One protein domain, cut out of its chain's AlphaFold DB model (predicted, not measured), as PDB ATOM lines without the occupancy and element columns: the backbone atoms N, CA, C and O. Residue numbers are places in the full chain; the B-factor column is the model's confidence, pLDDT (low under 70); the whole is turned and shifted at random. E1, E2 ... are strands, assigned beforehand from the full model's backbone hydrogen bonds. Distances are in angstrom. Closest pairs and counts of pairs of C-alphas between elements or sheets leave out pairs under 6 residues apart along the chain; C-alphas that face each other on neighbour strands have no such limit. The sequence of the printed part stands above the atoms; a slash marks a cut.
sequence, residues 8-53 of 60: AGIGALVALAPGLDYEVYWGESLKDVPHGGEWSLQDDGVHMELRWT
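AT A GLANCE: This is residues 8 to 53 of the 60 residues of an uncharacterized protein of Deltaproteobacteria bacterium (UniProt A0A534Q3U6). One narrow, twisted sheet of three long strands, E1, E2 and E3 side by side, makes the body, and a long loop reaches out beyond one of its ends. The tight turn between E1 and E2 lies at the other end, and no named helix covers either face of the sheet. The printed part has 46 residues with three named strands, in the order E1, E2, E3 both along the chain and across the sheet, and the neighbours are antiparallel; the class is all strand. The whole is loose, with a radius of gyration of the C-alphas of 13.5 A, and it spans 42 by 19 by 11 A, only just a rod, with residues 34 to 40 of the loop sticking out.

HOW THE PARTS SIT: The inner strand of the sheet is E2, residues 20 to 29, which bends by 51 degrees at residue 26. On one side of it is the edge strand E1, residues 8 to 17, antiparallel to E2 at 172 degrees between their directions. The closest C-alphas that face each other in this hairpin are those of Gly 11 and Tyr 25, 3.7 A apart. N 12 and O 24 are within hydrogen-bond range at 2.8 A, and so are N 28 and O 8, also at 2.8 A. On the other side of E2 is the edge strand E3, residues 45 to 52, antiparallel to E2 at 157 degrees. E2 and E3 form a second hairpin, in which the C-alphas of Trp 26 and Val 46 face each other at 4.5 A. Here N 51 and O 21 are within hydrogen-bond range at 2.8 A, and N 27 and O 45 at 2.9 A. The three strands form a meander, each the antiparallel neighbour of the one before.

IN THESE COORDINATES: E2 measures 28.0 A from C-alpha 20 to C-alpha 29, which is at (29.654, -13.717, -17.730). E1 measures 27.6 A and begins with C-alpha 8 at (34.077, -18.003, -19.887). E3 measures 23.4 A and ends with C-alpha 52 at (56.121, -9.494, -13.363).

THE WHOLE: The two C-alphas farthest apart are those of Pro 18 and Pro 34, at 41.9 A. The link from E1 to E2 is tight, with 2 residues, and the link from E2 to E3 is long, with 15 residues, 30 to 44. Within this long link, residues 34 to 40 stand free. The printed part has no cut. The mean pLDDT of the printed part is 89.4, and residue 35 and residues 37 to 39 are under 70.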
ATOM      1  N   ALA A   8      33.282 -17.301 -18.895       94.12
ATOM      2  CA  ALA A   8      34.077 -18.003 -19.887       94.12
ATOM      3  C   ALA A   8      34.719 -16.969 -20.805       94.12
ATOM      4  O   ALA A   8      34.122 -15.939 -21.094       94.12
ATOM      5  N   GLY A   9      35.928 -17.245 -21.279       93.94
ATOM      6  CA  GLY A   9      36.645 -16.299 -22.114       93.94
ATOM      7  C   GLY A   9      37.692 -16.963 -22.983       93.94
ATOM      8  O   GLY A   9      38.041 -18.132 -22.804       93.94
ATOM      9  N   ILE A  10      38.186 -16.188 -23.938       97.25
ATOM     10  CA  ILE A  10      39.311 -16.550 -24.790       97.25
ATOM     11  C   ILE A  10      40.324 -15.415 -24.788       97.25
ATOM     12  O   ILE A  10      39.971 -14.236 -24.830       97.25
ATOM     13  N   GLY A  11      41.600 -15.777 -24.752       96.69
ATOM     14  CA  GLY A  11      42.677 -14.810 -24.677       96.69
ATOM     15  C   GLY A  11      43.986 -15.336 -25.227       96.69
ATOM     16  O   GLY A  11      44.096 -16.475 -25.686       96.69
ATOM     17  N   ALA A  12      44.978 -14.461 -25.175       97.81
ATOM     18  CA  ALA A  12      46.351 -14.747 -25.522       97.81
ATOM     19  C   ALA A  12      47.253 -14.356 -24.354       97.81
ATOM     20  O   ALA A  12      47.184 -13.235 -23.849       97.81
ATOM     21  N   LEU A  13      48.131 -15.282 -23.980       97.56
ATOM     22  CA  LEU A  13      49.227 -15.049 -23.053       97.56
ATOM     23  C   LEU A  13      50.529 -14.959 -23.849       97.56
ATOM     24  O   LEU A  13      50.852 -15.854 -24.634       97.56
ATOM     25  N   VAL A  14      51.279 -13.881 -23.640       97.12
ATOM     26  CA  VAL A  14      52.538 -13.606 -24.329       97.12
ATOM     27  C   VAL A  14      53.635 -13.365 -23.299       97.12
ATOM     28  O   VAL A  14      53.583 -12.402 -22.539       97.12
ATOM     29  N   ALA A  15      54.667 -14.207 -23.321       97.00
ATOM     30  CA  ALA A  15      55.898 -13.949 -22.582       97.00
ATOM     31  C   ALA A  15      56.701 -12.858 -23.307       97.00
ATOM     32  O   ALA A  15      57.215 -13.082 -24.405       97.00
ATOM     33  N   LEU A  16      56.795 -11.667 -22.711       96.31
ATOM     34  CA  LEU A  16      57.506 -10.521 -23.289       96.31
ATOM     35  C   LEU A  16      59.014 -10.588 -23.009       96.31
ATOM     36  O   LEU A  16      59.826 -10.208 -23.851       96.31
ATOM     37  N   ALA A  17      59.385 -11.058 -21.818       94.81
ATOM     38  CA  ALA A  17      60.763 -11.253 -21.373       94.81
ATOM     39  C   ALA A  17      60.803 -12.290 -20.234       94.81
ATOM     40  O   ALA A  17      59.754 -12.623 -19.681       94.81
ATOM     41  N   PRO A  18      61.980 -12.803 -19.824       93.69
ATOM     42  CA  PRO A  18      62.074 -13.671 -18.653       93.69
ATOM     43  C   PRO A  18      61.439 -13.025 -17.412       93.69
ATOM     44  O   PRO A  18      61.888 -11.982 -16.940       93.69
ATOM     45  N   GLY A  19      60.382 -13.658 -16.901       94.12
ATOM     46  CA  GLY A  19      59.620 -13.184 -15.750       94.12
ATOM     47  C   GLY A  19      58.607 -12.074 -16.049       94.12
ATOM     48  O   GLY A  19      57.973 -11.629 -15.101       94.12
ATOM     49  N   LEU A  20      58.438 -11.625 -17.297       96.50
ATOM     50  CA  LEU A  20      57.446 -10.620 -17.688       96.50
ATOM     51  C   LEU A  20      56.466 -11.201 -18.709       96.50
ATOM     52  O   LEU A  20      56.836 -11.427 -19.863       96.50
ATOM     53  N   ASP A  21      55.212 -11.344 -18.296       97.81
ATOM     54  CA  ASP A  21      54.123 -11.857 -19.121       97.81
ATOM     55  C   ASP A  21      53.041 -10.791 -19.307       97.81
ATOM     56  O   ASP A  21      52.736 -10.022 -18.392       97.81
ATOM     57  N   TYR A  22      52.454 -10.755 -20.498       97.62
ATOM     58  CA  TYR A  22      51.282  -9.952 -20.817       97.62
ATOM     59  C   TYR A  22      50.143 -10.864 -21.255       97.62
ATOM     60  O   TYR A  22      50.328 -11.724 -22.117       97.62
ATOM     61  N   GLU A  23      48.968 -10.655 -20.681       97.75
ATOM     62  CA  GLU A  23      47.748 -11.367 -21.032       97.75
ATOM     63  C   GLU A  23      46.688 -10.377 -21.497       97.75
ATOM     64  O   GLU A  23      46.476  -9.324 -20.893       97.75
ATOM     65  N   VAL A  24      46.010 -10.733 -22.581       97.44
ATOM     66  CA  VAL A  24      44.789 -10.068 -23.026       97.44
ATOM     67  C   VAL A  24      43.732 -11.132 -23.243       97.44
ATOM     68  O   VAL A  24      43.974 -12.114 -23.947       97.44
ATOM     69  N   TYR A  25      42.559 -10.945 -22.651       96.50
ATOM     70  CA  TYR A  25      41.438 -11.849 -22.859       96.50
ATOM     71  C   TYR A  25      40.128 -11.086 -22.986       96.50
ATOM     72  O   TYR A  25      39.968  -9.974 -22.482       96.50
ATOM     73  N   TRP A  26      39.200 -11.697 -23.709       95.62
ATOM     74  CA  TRP A  26      37.804 -11.310 -23.722       95.62
ATOM     75  C   TRP A  26      37.013 -12.370 -22.959       95.62
ATOM     76  O   TRP A  26      37.135 -13.560 -23.265       95.62
ATOM     77  N   GLY A  27      36.267 -11.935 -21.950       94.62
ATOM     78  CA  GLY A  27      35.414 -12.767 -21.114       94.62
ATOM     79  C   GLY A  27      33.951 -12.366 -21.254       94.62
ATOM     80  O   GLY A  27      33.637 -11.215 -21.549       94.62
ATOM     81  N   GLU A  28      33.067 -13.331 -21.044       93.25
ATOM     82  CA  GLU A  28      31.632 -13.124 -20.924       93.25
ATOM     83  C   GLU A  28      31.144 -13.818 -19.651       93.25
ATOM     84  O   GLU A  28      31.524 -14.958 -19.337       93.25
ATOM     85  N   SER A  29      30.284 -13.129 -18.906       91.12
ATOM     86  CA  SER A  29      29.654 -13.717 -17.730       91.12
ATOM     87  C   SER A  29      28.635 -14.788 -18.143       91.12
ATOM     88  O   SER A  29      27.800 -14.584 -19.015       91.12
ATOM     89  N   LEU A  30      28.683 -15.963 -17.509       90.00
ATOM     90  CA  LEU A  30      27.792 -17.087 -17.839       90.00
ATOM     91  C   LEU A  30      26.421 -16.990 -17.158       90.00
ATOM     92  O   LEU A  30      25.532 -17.803 -17.415       90.00
ATOM     93  N   LYS A  31      26.271 -16.045 -16.235       86.19
ATOM     94  CA  LYS A  31      25.025 -15.760 -15.535       86.19
ATOM     95  C   LYS A  31      24.991 -14.294 -15.142       86.19
ATOM     96  O   LYS A  31      25.998 -13.763 -14.677       86.19
ATOM     97  N   ASP A  32      23.814 -13.697 -15.225       79.50
ATOM     98  CA  ASP A  32      23.572 -12.383 -14.649       79.50
ATOM     99  C   ASP A  32      23.476 -12.508 -13.127       79.50
ATOM    100  O   ASP A  32      22.713 -13.327 -12.605       79.50
ATOM    101  N   VAL A  33      24.233 -11.685 -12.400       79.94
ATOM    102  CA  VAL A  33      23.983 -11.454 -10.972       79.94
ATOM    103  C   VAL A  33      23.147 -10.185 -10.793       79.94
ATOM    104  O   VAL A  33      23.345  -9.207 -11.523       79.94
ATOM    105  N   PRO A  34      22.194 -10.168  -9.837       77.88
ATOM    106  CA  PRO A  34      21.408  -8.978  -9.542       77.88
ATOM    107  C   PRO A  34      22.318  -7.773  -9.301       77.88
ATOM    108  O   PRO A  34      23.342  -7.889  -8.627       77.88
ATOM    109  N   HIS A  35      21.933  -6.611  -9.833       69.00
ATOM    110  CA  HIS A  35      22.720  -5.389  -9.684       69.00
ATOM    111  C   HIS A  35      22.972  -5.094  -8.194       69.00
ATOM    112  O   HIS A  35      22.046  -4.833  -7.425       69.00
ATOM    113  N   GLY A  36      24.242  -5.169  -7.798       71.50
ATOM    114  CA  GLY A  36      24.715  -5.117  -6.416       71.50
ATOM    115  C   GLY A  36      26.246  -5.101  -6.363       71.50
ATOM    116  O   GLY A  36      26.902  -4.999  -7.395       71.50
ATOM    117  N   GLY A  37      26.836  -5.204  -5.168       64.62
ATOM    118  CA  GLY A  37      28.294  -5.070  -4.994       64.62
ATOM    119  C   GLY A  37      29.141  -6.116  -5.736       64.62
ATOM    120  O   GLY A  37      30.272  -5.823  -6.105       64.62
ATOM    121  N   GLU A  38      28.599  -7.312  -5.986       66.31
ATOM    122  CA  GLU A  38      29.293  -8.381  -6.725       66.31
ATOM    123  C   GLU A  38      29.122  -8.260  -8.254       66.31
ATOM    124  O   GLU A  38      29.909  -8.840  -8.995       66.31
ATOM    125  N   TRP A  39      28.165  -7.460  -8.749       64.50
ATOM    126  CA  TRP A  39      27.952  -7.246 -10.191       64.50
ATOM    127  C   TRP A  39      29.159  -6.569 -10.853       64.50
ATOM    128  O   TRP A  39      29.605  -6.981 -11.916       64.50
ATOM    129  N   SER A  40      29.771  -5.591 -10.180       71.62
ATOM    130  CA  SER A  40      30.980  -4.919 -10.680       71.62
ATOM    131  C   SER A  40      32.236  -5.798 -10.682       71.62
ATOM    132  O   SER A  40      33.277  -5.354 -11.155       71.62
ATOM    133  N   LEU A  41      32.163  -7.000 -10.102       79.31
ATOM    134  CA  LEU A  41      33.245  -7.985 -10.100       79.31
ATOM    135  C   LEU A  41      33.067  -9.042 -11.197       79.31
ATOM    136  O   LEU A  41      33.886  -9.955 -11.283       79.31
ATOM    137  N   GLN A  42      32.004  -8.959 -12.006       80.94
ATOM    138  CA  GLN A  42      31.840  -9.852 -13.144       80.94
ATOM    139  C   GLN A  42      32.934  -9.609 -14.178       80.94
ATOM    140  O   GLN A  42      33.289  -8.477 -14.505       80.94
ATOM    141  N   ASP A  43      33.457 -10.718 -14.675       80.38
ATOM    142  CA  ASP A  43      34.488 -10.761 -15.693       80.38
ATOM    143  C   ASP A  43      33.795 -10.722 -17.061       80.38
ATOM    144  O   ASP A  43      33.465 -11.761 -17.639       80.38
ATOM    145  N   ASP A  44      33.444  -9.505 -17.480       88.38
ATOM    146  CA  ASP A  44      32.700  -9.217 -18.701       88.38
ATOM    147  C   ASP A  44      33.410  -8.135 -19.524       88.38
ATOM    148  O   ASP A  44      33.693  -7.031 -19.048       88.38
ATOM    149  N   GLY A  45      33.686  -8.450 -20.788       91.44
ATOM    150  CA  GLY A  45      34.374  -7.563 -21.715       91.44
ATOM    151  C   GLY A  45      35.859  -7.876 -21.879       91.44
ATOM    152  O   GLY A  45      36.275  -9.031 -21.909       91.44
ATOM    153  N   VAL A  46      36.659  -6.835 -22.133       94.06
ATOM    154  CA  VAL A  46      38.088  -6.963 -22.466       94.06
ATOM    155  C   VAL A  46      38.938  -6.660 -21.244       94.06
ATOM    156  O   VAL A  46      38.834  -5.586 -20.655       94.06
ATOM    157  N   HIS A  47      39.846  -7.577 -20.941       94.88
ATOM    158  CA  HIS A  47      40.734  -7.524 -19.793       94.88
ATOM    159  C   HIS A  47      42.188  -7.587 -20.249       94.88
ATOM    160  O   HIS A  47      42.527  -8.205 -21.262       94.88
ATOM    161  N   MET A  48      43.053  -6.913 -19.497       95.75
ATOM    162  CA  MET A  48      44.488  -6.866 -19.751       95.75
ATOM    163  C   MET A  48      45.229  -7.033 -18.430       95.75
ATOM    164  O   MET A  48      44.980  -6.285 -17.485       95.75
ATOM    165  N   GLU A  49      46.166  -7.973 -18.381       95.69
ATOM    166  CA  GLU A  49      47.036  -8.202 -17.231       95.69
ATOM    167  C   GLU A  49      48.501  -8.071 -17.650       95.69
ATOM    168  O   GLU A  49      48.919  -8.542 -18.708       95.69
ATOM    169  N   LEU A  50      49.302  -7.437 -16.791       97.19
ATOM    170  CA  LEU A  50      50.755  -7.444 -16.888       97.19
ATOM    171  C   LEU A  50      51.318  -8.075 -15.616       97.19
ATOM    172  O   LEU A  50      51.145  -7.535 -14.521       97.19
ATOM    173  N   ARG A  51      52.011  -9.203 -15.763       96.50
ATOM    174  CA  ARG A  51      52.565  -9.971 -14.648       96.50
ATOM    175  C   ARG A  51      54.082  -9.908 -14.668       96.50
ATOM    176  O   ARG A  51      54.712 -10.291 -15.648       96.50
ATOM    177  N   TRP A  52      54.673  -9.473 -13.557       95.44
ATOM    178  CA  TRP A  52      56.121  -9.494 -13.363       95.44
ATOM    179  C   TRP A  52      56.492 -10.375 -12.170       95.44
ATOM    180  O   TRP A  52      56.148 -10.078 -11.028       95.44
ATOM    181  N   THR A  53      57.214 -11.461 -12.433       91.25
ATOM    182  CA  THR A  53      57.767 -12.352 -11.411       91.25
ATOM    183  C   THR A  53      59.241 -12.030 -11.200       91.25
ATOM    184  O   THR A  53      60.080 -12.297 -12.059       91.25
TER     185      THR A  53